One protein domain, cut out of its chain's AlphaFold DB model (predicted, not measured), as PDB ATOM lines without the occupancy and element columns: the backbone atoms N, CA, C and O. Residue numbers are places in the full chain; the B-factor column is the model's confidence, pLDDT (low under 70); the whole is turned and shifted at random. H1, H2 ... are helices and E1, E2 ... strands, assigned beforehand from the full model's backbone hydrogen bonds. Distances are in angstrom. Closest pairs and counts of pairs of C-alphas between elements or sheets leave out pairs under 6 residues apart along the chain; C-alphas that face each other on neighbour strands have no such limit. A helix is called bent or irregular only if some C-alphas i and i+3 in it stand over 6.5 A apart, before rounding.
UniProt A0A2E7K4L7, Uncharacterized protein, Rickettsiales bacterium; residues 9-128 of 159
ATOM      1  N   VAL A   9     -13.465 -11.841  16.487       93.69
ATOM      2  CA  VAL A   9     -13.911 -10.909  15.433       93.69
ATOM      3  C   VAL A   9     -15.438 -10.736  15.372       93.69
ATOM      4  O   VAL A   9     -15.921  -9.708  14.904       93.69
ATOM      5  N   PHE A  10     -16.210 -11.691  15.904       92.50
ATOM      6  CA  PHE A  10     -17.677 -11.653  15.893       92.50
ATOM      7  C   PHE A  10     -18.308 -10.937  17.099       92.50
ATOM      8  O   PHE A  10     -19.531 -10.831  17.169       92.50
ATOM      9  N   ASP A  11     -17.527 -10.430  18.060       88.25
ATOM     10  CA  ASP A  11     -18.065  -9.918  19.337       88.25
ATOM     11  C   ASP A  11     -19.079  -8.769  19.161       88.25
ATOM     12  O   ASP A  11     -20.081  -8.702  19.880       88.25
ATOM     13  N   ASN A  12     -18.874  -7.933  18.135       86.50
ATOM     14  CA  ASN A  12     -19.739  -6.797  17.791       86.50
ATOM     15  C   ASN A  12     -20.815  -7.116  16.734       86.50
ATOM     16  O   ASN A  12     -21.654  -6.267  16.437       86.50
ATOM     17  N   ILE A  13     -20.799  -8.315  16.147       88.38
ATOM     18  CA  ILE A  13     -21.721  -8.735  15.084       88.38
ATOM     19  C   ILE A  13     -22.223 -10.123  15.462       88.38
ATOM     20  O   ILE A  13     -21.706 -11.127  14.997       88.38
ATOM     21  N   ARG A  14     -23.202 -10.197  16.367       82.06
ATOM     22  CA  ARG A  14     -23.688 -11.485  16.898       82.06
ATOM     23  C   ARG A  14     -24.668 -12.214  15.984       82.06
ATOM     24  O   ARG A  14     -24.865 -13.410  16.160       82.06
ATOM     25  N   ASP A  15     -25.277 -11.490  15.054       88.94
ATOM     26  CA  ASP A  15     -26.220 -12.025  14.075       88.94
ATOM     27  C   ASP A  15     -25.463 -12.807  12.981       88.94
ATOM     28  O   ASP A  15     -24.665 -12.185  12.268       88.94
ATOM     29  N   PRO A  16     -25.675 -14.134  12.843       87.19
ATOM     30  CA  PRO A  16     -24.989 -14.959  11.853       87.19
ATOM     31  C   PRO A  16     -25.157 -14.458  10.418       87.19
ATOM     32  O   PRO A  16     -24.176 -14.440   9.678       87.19
ATOM     33  N   ASP A  17     -26.339 -13.970  10.039       92.06
ATOM     34  CA  ASP A  17     -26.585 -13.487   8.673       92.06
ATOM     35  C   ASP A  17     -25.717 -12.258   8.376       92.06
ATOM     36  O   ASP A  17     -25.133 -12.113   7.299       92.06
ATOM     37  N   ARG A  18     -25.537 -11.390   9.380       91.75
ATOM     38  CA  ARG A  18     -24.621 -10.247   9.283       91.75
ATOM     39  C   ARG A  18     -23.156 -10.666   9.305       91.75
ATOM     40  O   ARG A  18     -22.353  -9.995   8.661       91.75
ATOM     41  N   GLN A  19     -22.796 -11.727  10.027       92.44
ATOM     42  CA  GLN A  19     -21.431 -12.265  10.009       92.44
ATOM     43  C   GLN A  19     -21.070 -12.785   8.616       92.44
ATOM     44  O   GLN A  19     -20.002 -12.442   8.123       92.44
ATOM     45  N   VAL A  20     -21.973 -13.524   7.956       94.12
ATOM     46  CA  VAL A  20     -21.759 -14.034   6.588       94.12
ATOM     47  C   VAL A  20     -21.491 -12.896   5.606       94.12
ATOM     48  O   VAL A  20     -20.606 -13.003   4.763       94.12
ATOM     49  N   VAL A  21     -22.236 -11.793   5.715       94.94
ATOM     50  CA  VAL A  21     -22.098 -10.651   4.799       94.94
ATOM     51  C   VAL A  21     -20.848  -9.816   5.087       94.94
ATOM     52  O   VAL A  21     -20.185  -9.371   4.154       94.94
ATOM     53  N   LEU A  22     -20.537  -9.557   6.362       93.00
ATOM     54  CA  LEU A  22     -19.475  -8.621   6.751       93.00
ATOM     55  C   LEU A  22     -18.096  -9.274   6.890       93.00
ATOM     56  O   LEU A  22     -17.096  -8.585   6.713       93.00
ATOM     57  N   LEU A  23     -18.046 -10.562   7.235       94.31
ATOM     58  CA  LEU A  23     -16.831 -11.333   7.518       94.31
ATOM     59  C   LEU A  23     -16.937 -12.749   6.901       94.31
ATOM     60  O   LEU A  23     -16.936 -13.746   7.632       94.31
ATOM     61  N   PRO A  24     -17.104 -12.865   5.567       95.62
ATOM     62  CA  PRO A  24     -17.408 -14.137   4.907       95.62
ATOM     63  C   PRO A  24     -16.300 -15.186   5.065       95.62
ATOM     64  O   PRO A  24     -16.595 -16.367   5.257       95.62
ATOM     65  N   GLU A  25     -15.031 -14.774   5.004       96.75
ATOM     66  CA  GLU A  25     -13.886 -15.685   5.116       96.75
ATOM     67  C   GLU A  25     -13.765 -16.244   6.539       96.75
ATOM     68  O   GLU A  25     -13.643 -17.456   6.733       96.75
ATOM     69  N   GLU A  26     -13.881 -15.380   7.547       96.25
ATOM     70  CA  GLU A  26     -13.861 -15.760   8.956       96.25
ATOM     71  C   GLU A  26     -15.057 -16.638   9.319       96.25
ATOM     72  O   GLU A  26     -14.913 -17.595  10.086       96.25
ATOM     73  N   PHE A  27     -16.235 -16.337   8.769       95.69
ATOM     74  CA  PHE A  27     -17.431 -17.140   8.984       95.69
ATOM     75  C   PHE A  27     -17.286 -18.537   8.375       95.69
ATOM     76  O   PHE A  27     -17.603 -19.529   9.036       95.69
ATOM     77  N   ALA A  28     -16.764 -18.644   7.149       96.38
ATOM     78  CA  ALA A  28     -16.511 -19.930   6.502       96.38
ATOM     79  C   ALA A  28     -15.473 -20.760   7.274       96.38
ATOM     80  O   ALA A  28     -15.695 -21.945   7.531       96.38
ATOM     81  N   ALA A  29     -14.376 -20.132   7.713       95.25
ATOM     82  CA  ALA A  29     -13.363 -20.784   8.541       95.25
ATOM     83  C   ALA A  29     -13.955 -21.297   9.864       95.25
ATOM     84  O   ALA A  29     -13.717 -22.442  10.248       95.25
ATOM     85  N   TYR A  30     -14.778 -20.484  10.531       95.81
ATOM     86  CA  TYR A  30     -15.439 -20.890  11.768       95.81
ATOM     87  C   TYR A  30     -16.458 -22.013  11.557       95.81
ATOM     88  O   TYR A  30     -16.563 -22.914  12.387       95.81
ATOM     89  N   SER A  31     -17.195 -21.982  10.447       95.75
ATOM     90  CA  SER A  31     -18.176 -23.015  10.101       95.75
ATOM     91  C   SER A  31     -17.492 -24.365   9.913       95.75
ATOM     92  O   SER A  31     -17.901 -25.348  10.527       95.75
ATOM     93  N   LYS A  32     -16.374 -24.385   9.179       96.12
ATOM     94  CA  LYS A  32     -15.534 -25.575   9.038       96.12
ATOM     95  C   LYS A  32     -14.994 -26.059  10.387       96.12
ATOM     96  O   LYS A  32     -15.037 -27.247  10.684       96.12
ATOM     97  N   GLU A  33     -14.530 -25.148  11.240       95.81
ATOM     98  CA  GLU A  33     -14.045 -25.517  12.571       95.81
ATOM     99  C   GLU A  33     -15.149 -26.130  13.452       95.81
ATOM    100  O   GLU A  33     -14.881 -27.067  14.206       95.81
ATOM    101  N   ARG A  34     -16.397 -25.655  13.334       95.00
ATOM    102  CA  ARG A  34     -17.561 -26.263  13.999       95.00
ATOM    103  C   ARG A  34     -17.886 -27.651  13.465       95.00
ATOM    104  O   ARG A  34     -18.209 -28.518  14.269       95.00
ATOM    105  N   GLU A  35     -17.794 -27.871  12.159       95.38
ATOM    106  CA  GLU A  35     -17.997 -29.196  11.559       95.38
ATOM    107  C   GLU A  35     -16.941 -30.200  12.036       95.38
ATOM    108  O   GLU A  35     -17.271 -31.338  12.360       95.38
ATOM    109  N   GLU A  36     -15.679 -29.774  12.132       95.75
ATOM    110  CA  GLU A  36     -14.567 -30.651  12.510       95.75
ATOM    111  C   GLU A  36     -14.491 -30.924  14.018       95.75
ATOM    112  O   GLU A  36     -14.162 -32.036  14.430       95.75
ATOM    113  N   LYS A  37     -14.751 -29.910  14.856       94.56
ATOM    114  CA  LYS A  37     -14.523 -29.982  16.314       94.56
ATOM    115  C   LYS A  37     -15.803 -30.023  17.143       94.56
ATOM    116  O   LYS A  37     -15.740 -30.285  18.343       94.56
ATOM    117  N   GLY A  38     -16.950 -29.729  16.543       93.25
ATOM    118  CA  GLY A  38     -18.212 -29.568  17.251       93.25
ATOM    119  C   GLY A  38     -18.326 -28.248  18.022       93.25
ATOM    120  O   GLY A  38     -17.370 -27.496  18.228       93.25
ATOM    121  N   ASP A  39     -19.541 -27.972  18.487       89.81
ATOM    122  CA  ASP A  39     -19.942 -26.686  19.072       89.81
ATOM    123  C   ASP A  39     -19.237 -26.302  20.372       89.81
ATOM    124  O   ASP A  39     -19.191 -25.121  20.725       89.81
ATOM    125  N   ILE A  40     -18.730 -27.293  21.099       93.00
ATOM    126  CA  ILE A  40     -18.097 -27.089  22.402       93.00
ATOM    127  C   ILE A  40     -16.654 -26.622  22.228       93.00
ATOM    128  O   ILE A  40     -16.197 -25.730  22.948       93.00
ATOM    129  N   TYR A  41     -15.954 -27.203  21.254       95.50
ATOM    130  CA  TYR A  41     -14.511 -27.051  21.080       95.50
ATOM    131  C   TYR A  41     -14.138 -26.061  19.979       95.50
ATOM    132  O   TYR A  41     -13.024 -25.533  19.997       95.50
ATOM    133  N   ALA A  42     -15.048 -25.777  19.045       96.31
ATOM    134  CA  ALA A  42     -14.807 -24.811  17.985       96.31
ATOM    135  C   ALA A  42     -14.592 -23.397  18.535       96.31
ATOM    136  O   ALA A  42     -15.351 -22.906  19.381       96.31
ATOM    137  N   ARG A  43     -13.558 -22.720  18.028       96.31
ATOM    138  CA  ARG A  43     -13.247 -21.335  18.380       96.31
ATOM    139  C   ARG A  43     -13.616 -20.403  17.232       96.31
ATOM    140  O   ARG A  43     -13.154 -20.620  16.116       96.31
ATOM    141  N   PRO A  44     -14.391 -19.334  17.479       94.62
ATOM    142  CA  PRO A  44     -14.481 -18.264  16.498       94.62
ATOM    143  C   PRO A  44     -13.102 -17.602  16.334       94.62
ATOM    144  O   PRO A  44     -12.320 -17.603  17.292       94.62
ATOM    145  N   PRO A  45     -12.779 -17.012  15.169       93.50
ATOM    146  CA  PRO A  45     -11.463 -16.433  14.920       93.50
ATOM    147  C   PRO A  45     -11.088 -15.382  15.971       93.50
ATOM    148  O   PRO A  45     -11.790 -14.389  16.174       93.50
ATOM    149  N   GLY A  46      -9.989 -15.639  16.686       93.88
ATOM    150  CA  GLY A  46      -9.506 -14.807  17.794       93.88
ATOM    151  C   GLY A  46     -10.331 -14.880  19.088       93.88
ATOM    152  O   GLY A  46     -10.058 -14.116  20.009       93.88
ATOM    153  N   GLY A  47     -11.338 -15.752  19.176       95.19
ATOM    154  CA  GLY A  47     -12.218 -15.887  20.335       95.19
ATOM    155  C   GLY A  47     -11.977 -17.140  21.183       95.19
ATOM    156  O   GLY A  47     -10.970 -17.831  21.060       95.19
ATOM    157  N   GLU A  48     -12.928 -17.408  22.077       96.31
ATOM    158  CA  GLU A  48     -12.956 -18.556  22.991       96.31
ATOM    159  C   GLU A  48     -13.978 -19.602  22.521       96.31
ATOM    160  O   GLU A  48     -15.055 -19.241  22.031       96.31
ATOM    161  N   SER A  49     -13.681 -20.884  22.736       95.44
ATOM    162  CA  SER A  49     -14.664 -21.976  22.694       95.44
ATOM    163  C   SER A  49     -15.440 -22.069  24.018       95.44
ATOM    164  O   SER A  49     -15.142 -21.353  24.978       95.44
ATOM    165  N   LEU A  50     -16.453 -22.939  24.101       93.06
ATOM    166  CA  LEU A  50     -17.125 -23.214  25.380       93.06
ATOM    167  C   LEU A  50     -16.200 -23.963  26.348       93.06
ATOM    168  O   LEU A  50     -16.204 -23.671  27.541       93.06
ATOM    169  N   ASP A  51     -15.358 -24.854  25.829       94.62
ATOM    170  CA  ASP A  51     -14.317 -25.537  26.604       94.62
ATOM    171  C   ASP A  51     -13.282 -24.553  27.191       94.62
ATOM    172  O   ASP A  51     -12.891 -24.677  28.353       94.62
ATOM    173  N   ASP A  52     -12.893 -23.501  26.461       96.50
ATOM    174  CA  ASP A  52     -12.011 -22.459  27.013       96.50
ATOM    175  C   ASP A  52     -12.654 -21.735  28.203       96.50
ATOM    176  O   ASP A  52     -11.983 -21.449  29.205       96.50
ATOM    177  N   VAL A  53     -13.960 -21.455  28.104       95.81
ATOM    178  CA  VAL A  53     -14.748 -20.870  29.196       95.81
ATOM    179  C   VAL A  53     -14.784 -21.828  30.385       95.81
ATOM    180  O   VAL A  53     -14.462 -21.392  31.492       95.81
ATOM    181  N   ALA A  54     -15.074 -23.112  30.156       93.38
ATOM    182  CA  ALA A  54     -15.095 -24.153  31.186       93.38
ATOM    183  C   ALA A  54     -13.752 -24.257  31.927       93.38
ATOM    184  O   ALA A  54     -13.694 -24.171  33.154       93.38
ATOM    185  N   LYS A  55     -12.635 -24.292  31.192       94.94
ATOM    186  CA  LYS A  55     -11.283 -24.339  31.770       94.94
ATOM    187  C   LYS A  55     -10.976 -23.142  32.665       94.94
ATOM    188  O   LYS A  55     -10.334 -23.290  33.708       94.94
ATOM    189  N   ARG A  56     -11.388 -21.924  32.287       96.25
ATOM    190  CA  ARG A  56     -11.148 -20.738  33.133       96.25
ATOM    191  C   ARG A  56     -12.124 -20.623  34.301       96.25
ATOM    192  O   ARG A  56     -11.741 -20.026  35.307       96.25
ATOM    193  N   THR A  57     -13.343 -21.150  34.191       94.94
ATOM    194  CA  THR A  57     -14.284 -21.216  35.319       94.94
ATOM    195  C   THR A  57     -13.863 -22.270  36.327       94.94
ATOM    196  O   THR A  57     -13.885 -21.985  37.519       94.94
ATOM    197  N   HIS A  58     -13.359 -23.415  35.867       93.00
ATOM    198  CA  HIS A  58     -12.770 -24.442  36.718       93.00
ATOM    199  C   HIS A  58     -11.636 -23.866  37.581       93.00
ATOM    200  O   HIS A  58     -11.708 -23.877  38.808       93.00
ATOM    201  N   ARG A  59     -10.654 -23.200  36.953       94.94
ATOM    202  CA  ARG A  59      -9.566 -22.518  37.681       94.94
ATOM    203  C   ARG A  59     -10.056 -21.439  38.651       94.94
ATOM    204  O   ARG A  59      -9.420 -21.188  39.672       94.94
ATOM    205  N   PHE A  60     -11.154 -20.755  38.329       94.69
ATOM    206  CA  PHE A  60     -11.761 -19.793  39.248       94.69
ATOM    207  C   PHE A  60     -12.316 -20.491  40.494       94.69
ATOM    208  O   PHE A  60     -12.044 -20.033  41.604       94.69
ATOM    209  N   LEU A  61     -13.039 -21.601  40.316       92.25
ATOM    210  CA  LEU A  61     -13.576 -22.397  41.416       92.25
ATOM    211  C   LEU A  61     -12.454 -22.930  42.310       92.25
ATOM    212  O   LEU A  61     -12.513 -22.746  43.522       92.25
ATOM    213  N   GLU A  62     -11.398 -23.505  41.731       91.38
ATOM    214  CA  GLU A  62     -10.246 -24.001  42.493       91.38
ATOM    215  C   GLU A  62      -9.524 -22.895  43.267       91.38
ATOM    216  O   GLU A  62      -9.041 -23.116  44.372       91.38
ATOM    217  N   LYS A  63      -9.430 -21.684  42.716       92.88
ATOM    218  CA  LYS A  63      -8.638 -20.629  43.353       92.88
ATOM    219  C   LYS A  63      -9.416 -19.802  44.377       92.88
ATOM    220  O   LYS A  63      -8.818 -19.339  45.344       92.88
ATOM    221  N   TYR A  64     -10.708 -19.569  44.154       91.12
ATOM    222  CA  TYR A  64     -11.473 -18.567  44.914       91.12
ATOM    223  C   TYR A  64     -12.673 -19.126  45.668       91.12
ATOM    224  O   TYR A  64     -13.153 -18.472  46.589       91.12
ATOM    225  N   VAL A  65     -13.160 -20.307  45.297       88.25
ATOM    226  CA  VAL A  65     -14.313 -20.936  45.942       88.25
ATOM    227  C   VAL A  65     -13.784 -22.128  46.725       88.25
ATOM    228  O   VAL A  65     -13.500 -23.171  46.155       88.25
ATOM    229  N   GLN A  66     -13.540 -21.960  48.019       81.25
ATOM    230  CA  GLN A  66     -12.935 -22.990  48.869       81.25
ATOM    231  C   GLN A  66     -13.661 -23.058  50.214       81.25
ATOM    232  O   GLN A  66     -14.064 -22.021  50.750       81.25
ATOM    233  N   GLY A  67     -13.775 -24.270  50.761       80.94
ATOM    234  CA  GLY A  67     -14.470 -24.554  52.020       80.94
ATOM    235  C   GLY A  67     -16.000 -24.490  51.931       80.94
ATOM    236  O   GLY A  67     -16.567 -24.305  50.857       80.94
ATOM    237  N   ASP A  68     -16.647 -24.611  53.089       80.88
ATOM    238  CA  ASP A  68     -18.098 -24.833  53.219       80.88
ATOM    239  C   ASP A  68     -18.889 -23.522  53.334       80.88
ATOM    240  O   ASP A  68     -19.646 -23.305  54.280       80.88
ATOM    241  N   LYS A  69     -18.654 -22.586  52.411       85.38
ATOM    242  CA  LYS A  69     -19.360 -21.298  52.396       85.38
ATOM    243  C   LYS A  69     -20.376 -21.241  51.271       85.38
ATOM    244  O   LYS A  69     -20.062 -21.599  50.138       85.38
ATOM    245  N   ASP A  70     -21.517 -20.633  51.565       91.12
ATOM    246  CA  ASP A  70     -22.455 -20.202  50.537       91.12
ATOM    247  C   ASP A  70     -21.839 -19.049  49.736       91.12
ATOM    248  O   ASP A  70     -21.393 -18.037  50.292       91.12
ATOM    249  N   VAL A  71     -21.785 -19.204  48.412       93.62
ATOM    250  CA  VAL A  71     -21.179 -18.227  47.503       93.62
ATOM    251  C   VAL A  71     -22.195 -17.782  46.465       93.62
ATOM    252  O   VAL A  71     -22.795 -18.590  45.765       93.62
ATOM    253  N   VAL A  72     -22.320 -16.465  46.304       95.31
ATOM    254  CA  VAL A  72     -23.078 -15.861  45.208       95.31
ATOM    255  C   VAL A  72     -22.114 -15.462  44.096       95.31
ATOM    256  O   VAL A  72     -21.205 -14.659  44.309       95.31
ATOM    257  N   ILE A  73     -22.323 -16.003  42.893       95.00
ATOM    258  CA  ILE A  73     -21.521 -15.687  41.705       95.00
ATOM    259  C   ILE A  73     -22.380 -14.911  40.706       95.00
ATOM    260  O   ILE A  73     -23.313 -15.453  40.119       95.00
ATOM    261  N   VAL A  74     -22.020 -13.651  40.459       95.69
ATOM    262  CA  VAL A  74     -22.625 -12.831  39.399       95.69
ATOM    263  C   VAL A  74     -21.768 -12.941  38.142       95.69
ATOM    264  O   VAL A  74     -20.585 -12.598  38.154       95.69
ATOM    265  N   CYS A  75     -22.348 -13.448  37.057       94.94
ATOM    266  CA  CYS A  75     -21.635 -13.675  35.803       94.94
ATOM    267  C   CYS A  75     -22.582 -13.662  34.591       94.94
ATOM    268  O   CYS A  75     -23.740 -13.264  34.696       94.94
ATOM    269  N   HIS A  76     -22.062 -14.056  33.428       93.62
ATOM    270  CA  HIS A  76     -22.791 -14.067  32.162       93.62
ATOM    271  C   HIS A  76     -23.313 -15.461  31.798       93.62
ATOM    272  O   HIS A  76     -22.887 -16.455  32.382       93.62
ATOM    273  N   GLY A  77     -24.192 -15.551  30.796       91.81
ATOM    274  CA  GLY A  77     -24.898 -16.788  30.453       91.81
ATOM    275  C   GLY A  77     -23.982 -17.972  30.120       91.81
ATOM    276  O   GLY A  77     -24.214 -19.077  30.624       91.81
ATOM    277  N   ALA A  78     -22.915 -17.758  29.337       91.75
ATOM    278  CA  ALA A  78     -21.980 -18.839  29.006       91.75
ATOM    279  C   ALA A  78     -21.167 -19.284  30.232       91.75
ATOM    280  O   ALA A  78     -20.940 -20.474  30.430       91.75
ATOM    281  N   VAL A  79     -20.779 -18.336  31.088       95.31
ATOM    282  CA  VAL A  79     -20.029 -18.605  32.326       95.31
ATOM    283  C   VAL A  79     -20.890 -19.344  33.340       95.31
ATOM    284  O   VAL A  79     -20.437 -20.328  33.909       95.31
ATOM    285  N   ALA A  80     -22.131 -18.909  33.542       94.88
ATOM    286  CA  ALA A  80     -23.070 -19.550  34.454       94.88
ATOM    287  C   ALA A  80     -23.372 -20.991  34.011       94.88
ATOM    288  O   ALA A  80     -23.399 -21.901  34.832       94.88
ATOM    289  N   THR A  81     -23.508 -21.211  32.701       93.31
ATOM    290  CA  THR A  81     -23.694 -22.554  32.133       93.31
ATOM    291  C   THR A  81     -22.448 -23.425  32.300       93.31
ATOM    292  O   THR A  81     -22.570 -24.600  32.633       93.31
ATOM    293  N   ALA A  82     -21.249 -22.860  32.127       94.12
ATOM    294  CA  ALA A  82     -20.000 -23.571  32.386       94.12
ATOM    295  C   ALA A  82     -19.832 -23.926  33.874       94.12
ATOM    296  O   ALA A  82     -19.431 -25.039  34.188       94.12
ATOM    297  N   LEU A  83     -20.187 -23.022  34.794       94.69
ATOM    298  CA  LEU A  83     -20.176 -23.294  36.235       94.69
ATOM    299  C   LEU A  83     -21.134 -24.431  36.605       94.69
ATOM    300  O   LEU A  83     -20.757 -25.311  37.370       94.69
ATOM    301  N   GLU A  84     -22.342 -24.434  36.039       94.12
ATOM    302  CA  GLU A  84     -23.313 -25.513  36.235       94.12
ATOM    303  C   GLU A  84     -22.808 -26.841  35.676       94.12
ATOM    304  O   GLU A  84     -22.896 -27.852  36.363       94.12
ATOM    305  N   ARG A  85     -22.215 -26.842  34.475       92.75
ATOM    306  CA  ARG A  85     -21.601 -28.048  33.908       92.75
ATOM    307  C   ARG A  85     -20.544 -28.626  34.846       92.75
ATOM    308  O   ARG A  85     -20.600 -29.808  35.159       92.75
ATOM    309  N   GLU A  86     -19.609 -27.794  35.301       92.50
ATOM    310  CA  GLU A  86     -18.496 -28.222  36.156       92.50
ATOM    311  C   GLU A  86     -18.975 -28.719  37.528       92.50
ATOM    312  O   GLU A  86     -18.606 -29.809  37.956       92.50
ATOM    313  N   LEU A  87     -19.817 -27.947  38.220       93.31
ATOM    314  CA  LEU A  87     -20.257 -28.273  39.581       93.31
ATOM    315  C   LEU A  87     -21.256 -29.435  39.613       93.31
ATOM    316  O   LEU A  87     -21.218 -30.256  40.528       93.31
ATOM    317  N   CYS A  88     -22.131 -29.539  38.615       94.31
ATOM    318  CA  CYS A  88     -23.090 -30.638  38.506       94.31
ATOM    319  C   CYS A  88     -22.537 -31.848  37.739       94.31
ATOM    320  O   CYS A  88     -23.315 -32.744  37.415       94.31
ATOM    321  N   GLN A  89     -21.236 -31.858  37.413       92.75
ATOM    322  CA  GLN A  89     -20.556 -32.947  36.698       92.75
ATOM    323  C   GLN A  89     -21.297 -33.368  35.413       92.75
ATOM    324  O   GLN A  89     -21.457 -34.553  35.123       92.75
ATOM    325  N   ARG A  90     -21.806 -32.386  34.658       93.00
ATOM    326  CA  ARG A  90     -22.545 -32.628  33.411       93.00
ATOM    327  C   ARG A  90     -21.581 -32.902  32.266       93.00
ATOM    328  O   ARG A  90     -20.510 -32.299  32.184       93.00
ATOM    329  N   ASP A  91     -22.000 -33.777  31.365       92.56
ATOM    330  CA  ASP A  91     -21.262 -34.101  30.154       92.56
ATOM    331  C   ASP A  91     -21.502 -33.076  29.032       92.56
ATOM    332  O   ASP A  91     -22.194 -32.058  29.171       92.56
ATOM    333  N   ASP A  92     -20.843 -33.331  27.908       91.56
ATOM    334  CA  ASP A  92     -20.928 -32.517  26.702       91.56
ATOM    335  C   ASP A  92     -22.314 -32.609  26.045       91.56
ATOM    336  O   ASP A  92     -22.827 -31.597  25.556       91.56
ATOM    337  N   ASP A  93     -22.956 -33.776  26.106       91.75
ATOM    338  CA  ASP A  93     -24.296 -34.005  25.558       91.75
ATOM    339  C   ASP A  93     -25.336 -33.128  26.259       91.75
ATOM    340  O   ASP A  93     -26.135 -32.454  25.600       91.75
ATOM    341  N   TRP A  94     -25.266 -33.029  27.589       92.62
ATOM    342  CA  TRP A  94     -26.099 -32.112  28.358       92.62
ATOM    343  C   TRP A  94     -25.903 -30.654  27.931       92.62
ATOM    344  O   TRP A  94     -26.876 -29.904  27.817       92.62
ATOM    345  N   LEU A  95     -24.660 -30.228  27.679       90.44
ATOM    346  CA  LEU A  95     -24.371 -28.850  27.272       90.44
ATOM    347  C   LEU A  95     -24.955 -28.540  25.886       90.44
ATOM    348  O   LEU A  95     -25.520 -27.459  25.685       90.44
ATOM    349  N   ILE A  96     -24.844 -29.483  24.949       88.88
ATOM    350  CA  ILE A  96     -25.430 -29.377  23.607       88.88
ATOM    351  C   ILE A  96     -26.954 -29.294  23.709       88.88
ATOM    352  O   ILE A  96     -27.555 -28.372  23.153       88.88
ATOM    353  N   GLN A  97     -27.577 -30.203  24.463       90.06
ATOM    354  CA  GLN A  97     -29.024 -30.221  24.659       90.06
ATOM    355  C   GLN A  97     -29.514 -28.912  25.280       90.06
ATOM    356  O   GLN A  97     -30.423 -28.267  24.758       90.06
ATOM    357  N   ARG A  98     -28.860 -28.466  26.355       87.69
ATOM    358  CA  ARG A  98     -29.182 -27.211  27.031       87.69
ATOM    359  C   ARG A  98     -29.126 -26.025  26.080       87.69
ATOM    360  O   ARG A  98     -30.064 -25.234  26.047       87.69
ATOM    361  N   LYS A  99     -28.051 -25.905  25.297       83.81
ATOM    362  CA  LYS A  99     -27.891 -24.824  24.318       83.81
ATOM    363  C   LYS A  99     -29.011 -24.841  23.273       83.81
ATOM    364  O   LYS A  99     -29.517 -23.773  22.938       83.81
ATOM    365  N   ASN A 100     -29.386 -26.019  22.781       83.75
ATOM    366  CA  ASN A 100     -30.376 -26.169  21.714       83.75
ATOM    367  C   ASN A 100     -31.818 -25.948  22.196       83.75
ATOM    368  O   ASN A 100     -32.597 -25.306  21.500       83.75
ATOM    369  N   GLU A 101     -32.178 -26.462  23.374       81.62
ATOM    370  CA  GLU A 101     -33.560 -26.443  23.873       81.62
ATOM    371  C   GLU A 101     -33.861 -25.233  24.763       81.62
ATOM    372  O   GLU A 101     -34.943 -24.654  24.698       81.62
ATOM    373  N   GLN A 102     -32.913 -24.858  25.624       76.56
ATOM    374  CA  GLN A 102     -33.123 -23.876  26.696       76.56
ATOM    375  C   GLN A 102     -32.296 -22.601  26.493       76.56
ATOM    376  O   GLN A 102     -32.564 -21.580  27.131       76.56
ATOM    377  N   GLY A 103     -31.297 -22.649  25.611       80.19
ATOM    378  CA  GLY A 103     -30.309 -21.594  25.448       80.19
ATOM    379  C   GLY A 103     -29.427 -21.413  26.688       80.19
ATOM    380  O   GLY A 103     -29.341 -22.261  27.579       80.19
ATOM    381  N   PHE A 104     -28.736 -20.276  26.743       81.81
ATOM    382  CA  PHE A 104     -28.004 -19.867  27.941       81.81
ATOM    383  C   PHE A 104     -28.955 -19.299  29.001       81.81
ATOM    384  O   PHE A 104     -30.056 -18.842  28.693       81.81
ATOM    385  N   ILE A 105     -28.502 -19.282  30.258       84.81
ATOM    386  CA  ILE A 105     -29.260 -18.700  31.376       84.81
ATOM    387  C   ILE A 105     -29.645 -17.251  31.036       84.81
ATOM    388  O   ILE A 105     -28.778 -16.437  30.707       84.81
ATOM    389  N   LYS A 106     -30.950 -16.951  31.101       85.19
ATOM    390  CA  LYS A 106     -31.499 -15.623  30.797       85.19
ATOM    391  C   LYS A 106     -30.981 -14.572  31.784       85.19
ATOM    392  O   LYS A 106     -30.632 -14.873  32.927       85.19
ATOM    393  N   ASN A 107     -30.971 -13.319  31.336       86.44
ATOM    394  CA  ASN A 107     -30.530 -12.188  32.148       86.44
ATOM    395  C   ASN A 107     -31.296 -12.111  33.475       86.44
ATOM    396  O   ASN A 107     -32.519 -12.202  33.489       86.44
ATOM    397  N   ALA A 108     -30.555 -11.883  34.561       89.19
ATOM    398  CA  ALA A 108     -31.070 -11.738  35.924       89.19
ATOM    399  C   ALA A 108     -31.832 -12.956  36.492       89.19
ATOM    400  O   ALA A 108     -32.444 -12.837  37.551       89.19
ATOM    401  N   ASN A 109     -31.758 -14.130  35.859       92.44
ATOM    402  CA  ASN A 109     -32.197 -15.370  36.497       92.44
ATOM    403  C   ASN A 109     -31.208 -15.797  37.587       92.44
ATOM    404  O   ASN A 109     -29.994 -15.654  37.422       92.44
ATOM    405  N   ILE A 110     -31.727 -16.371  38.673       95.12
ATOM    406  CA  ILE A 110     -30.917 -16.915  39.766       95.12
ATOM    407  C   ILE A 110     -31.064 -18.429  39.768       95.12
ATOM    408  O   ILE A 110     -32.176 -18.965  39.836       95.12
ATOM    409  N   ARG A 111     -29.919 -19.108  39.703       95.38
ATOM    410  CA  ARG A 111     -29.823 -20.553  39.861       95.38
ATOM    411  C   ARG A 111     -29.193 -20.887  41.199       95.38
ATOM    412  O   ARG A 111     -28.138 -20.343  41.521       95.38
ATOM    413  N   LEU A 112     -29.841 -21.774  41.938       96.81
ATOM    414  CA  LEU A 112     -29.310 -22.344  43.163       96.81
ATOM    415  C   LEU A 112     -28.637 -23.668  42.819       96.81
ATOM    416  O   LEU A 112     -29.230 -24.502  42.134       96.81
ATOM    417  N   LEU A 113     -27.384 -23.816  43.245       95.69
ATOM    418  CA  LEU A 113     -26.632 -25.056  43.136       95.69
ATOM    419  C   LEU A 113     -26.384 -25.579  44.549       95.69
ATOM    420  O   LEU A 113     -25.599 -24.980  45.281       95.69
ATOM    421  N   GLU A 114     -27.037 -26.678  44.918       95.38
ATOM    422  CA  GLU A 114     -26.910 -27.301  46.242       95.38
ATOM    423  C   GLU A 114     -26.196 -28.643  46.144       95.38
ATOM    424  O   GLU A 114     -26.514 -29.472  45.288       95.38
ATOM    425  N   GLY A 115     -25.233 -28.868  47.030       93.19
ATOM    426  CA  GLY A 115     -24.452 -30.096  47.080       93.19
ATOM    427  C   GLY A 115     -23.041 -29.841  47.578       93.19
ATOM    428  O   GLY A 115     -22.770 -28.846  48.251       93.19
ATOM    429  N   ASP A 116     -22.143 -30.754  47.233       88.81
ATOM    430  CA  ASP A 116     -20.743 -30.698  47.626       88.81
ATOM    431  C   ASP A 116     -19.837 -31.170  46.479       88.81
ATOM    432  O   ASP A 116     -20.286 -31.732  45.478       88.81
ATOM    433  N   ARG A 117     -18.533 -30.904  46.591       82.81
ATOM    434  CA  ARG A 117     -17.572 -31.226  45.523       82.81
ATOM    435  C   ARG A 117     -17.320 -32.720  45.346       82.81
ATOM    436  O   ARG A 117     -16.860 -33.109  44.277       82.81
ATOM    437  N   GLU A 118     -17.582 -33.534  46.364       85.31
ATOM    438  CA  GLU A 118     -17.355 -34.979  46.302       85.31
ATOM    439  C   GLU A 118     -18.510 -35.683  45.586       85.31
ATOM    440  O   GLU A 118     -18.283 -36.585  44.780       85.31
ATOM    441  N   ARG A 119     -19.747 -35.254  45.851       87.56
ATOM    442  CA  ARG A 119     -20.983 -35.863  45.335       87.56
ATOM    443  C   ARG A 119     -21.558 -35.144  44.118       87.56
ATOM    444  O   ARG A 119     -22.437 -35.690  43.455       87.56
ATOM    445  N   GLY A 120     -21.064 -33.943  43.829       90.69
ATOM    446  CA  GLY A 120     -21.618 -33.051  42.822       90.69
ATOM    447  C   GLY A 120     -22.768 -32.202  43.364       90.69
ATOM    448  O   GLY A 120     -23.291 -32.409  44.461       90.69
ATOM    449  N   PHE A 121     -23.154 -31.214  42.564       94.88
ATOM    450  CA  PHE A 121     -24.230 -30.280  42.879       94.88
ATOM    451  C   PHE A 121     -25.482 -30.577  42.052       94.88
ATOM    452  O   PHE A 121     -25.402 -30.990  40.895       94.88
ATOM    453  N   ASN A 122     -26.652 -30.277  42.608       95.75
ATOM    454  CA  ASN A 122     -27.916 -30.195  41.885       95.75
ATOM    455  C   ASN A 122     -28.243 -28.734  41.598       95.75
ATOM    456  O   ASN A 122     -28.033 -27.885  42.455       95.75
ATOM    457  N   ALA A 123     -28.761 -28.441  40.407       94.94
ATOM    458  CA  ALA A 123     -29.062 -27.078  39.990       94.94
ATOM    459  C   ALA A 123     -30.560 -26.879  39.766       94.94
ATOM    460  O   ALA A 123     -31.149 -27.524  38.898       94.94
ATOM    461  N   GLU A 124     -31.144 -25.881  40.416       95.12
ATOM    462  CA  GLU A 124     -32.521 -25.445  40.185       95.12
ATOM    463  C   GLU A 124     -32.599 -23.939  39.907       95.12
ATOM    464  O   GLU A 124     -31.658 -23.185  40.160       95.12
ATOM    465  N   THR A 125     -33.700 -23.495  39.304       94.12
ATOM    466  CA  THR A 125     -33.958 -22.064  39.095       94.12
ATOM    467  C   THR A 125     -34.855 -21.575  40.220       94.12
ATOM    468  O   THR A 125     -36.026 -21.938  40.258       94.12
ATOM    469  N   ILE A 126     -34.323 -20.723  41.097       96.38
ATOM    470  CA  ILE A 126     -35.071 -20.167  42.239       96.38
ATOM    471  C   ILE A 126     -35.675 -18.794  41.939       96.38
ATOM    472  O   ILE A 126     -36.558 -18.324  42.651       96.38
ATOM    473  N   PHE A 127     -35.214 -18.139  40.872       95.06
ATOM    474  CA  PHE A 127     -35.784 -16.883  40.404       95.06
ATOM    475  C   PHE A 127     -35.665 -16.767  38.888       95.06
ATOM    476  O   PHE A 127     -34.585 -16.952  38.319       95.06
ATOM    477  N   THR A 128     -36.776 -16.408  38.250       92.00
ATOM    478  CA  THR A 128     -36.813 -16.020  36.841       92.00
ATOM    479  C   THR A 128     -37.192 -14.553  36.759       92.00
ATOM    480  O   THR A 128     -38.241 -14.156  37.266       92.00
TER     481      THR A 128
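What this domain is: This is residues 9 to 128 of the 159 residues of an uncharacterized protein of Rickettsiales bacterium (UniProt A0A2E7K4L7). Two lobes stand end to end: a small one of H1 and the kinked H2, and a larger one in which H4 lies between H3 and the hairpin of E1 and E2, with H5 near H4. The end of H2 meets the start of H3 where the lobes join. The printed part has 120 residues, mostly helix, in the order H1 H2 H3 H4 H5 E1 E2; the sheet, E1 - E2, is antiparallel. It is elongated, 50 by 27 by 24 A, and only just compact, close to loose, with a radius of gyration of the C-alphas of 16.1 A.

How they stand to each other: Start at H1, residues 16 to 22, which only just touches H2, residues 24 to 41, only at the corner, with 3 pairs of C-alphas within 8 A; the closest C-alphas are those of Val 20 and Phe 27, 5.8 A. H2 has a kink of 85 degrees near residue 35 and is irregular, C-alphas 36 and 39 being 9.4 A apart. With residues 39 to 41 alone it touches H3, residues 50 to 64; the closest C-alphas, of Ile 40 and Leu 50, are 5.0 A apart. H3 touches H4, residues 77 to 87, at a steep tilt of 64 degrees, closest at the C-alphas of Ala 54 and Ala 82, 5.1 A. H5, residues 92 to 101, is close to H4 but not clearly touching, closest at the C-alphas of Arg 85 and Leu 95, 7.2 A; H5 and H3 are apart. H5 only just touches H2, with 3 pairs of C-alphas within 8 A, closest at the C-alphas of Ile 40 and Asp 92, 7.5 A. E1, residues 110 to 116, and E2, residues 120 to 127, form a hairpin; look for N 112 and O 124, 2.9 A apart, within hydrogen-bond range. The closest C-alphas of H4 and E2, those of Leu 87 and Phe 121, are 5.5 A apart. Every O i to N i+4 pair is within range in H1, H3, H4 and H5, and 11 of 14 in H2.

Where its parts are: Find C-alpha 16 at (-24.989, -14.959, 11.853), where H1 begins. H2 and H3 each measure 20.9 A, H4 15.4 A and H5 14.3 A. E1 runs 18.8 A, and E2 21.6 A to C-alpha 127 at (-35.784, -16.883, 40.404).

The domain as a whole: The C-alphas of Val 21 and Asp 68 are the two farthest apart, 50.6 A. The printed part has no cut; the link from H3 to H4, residues 65 to 76, is long. No printed residue is under 70 in pLDDT.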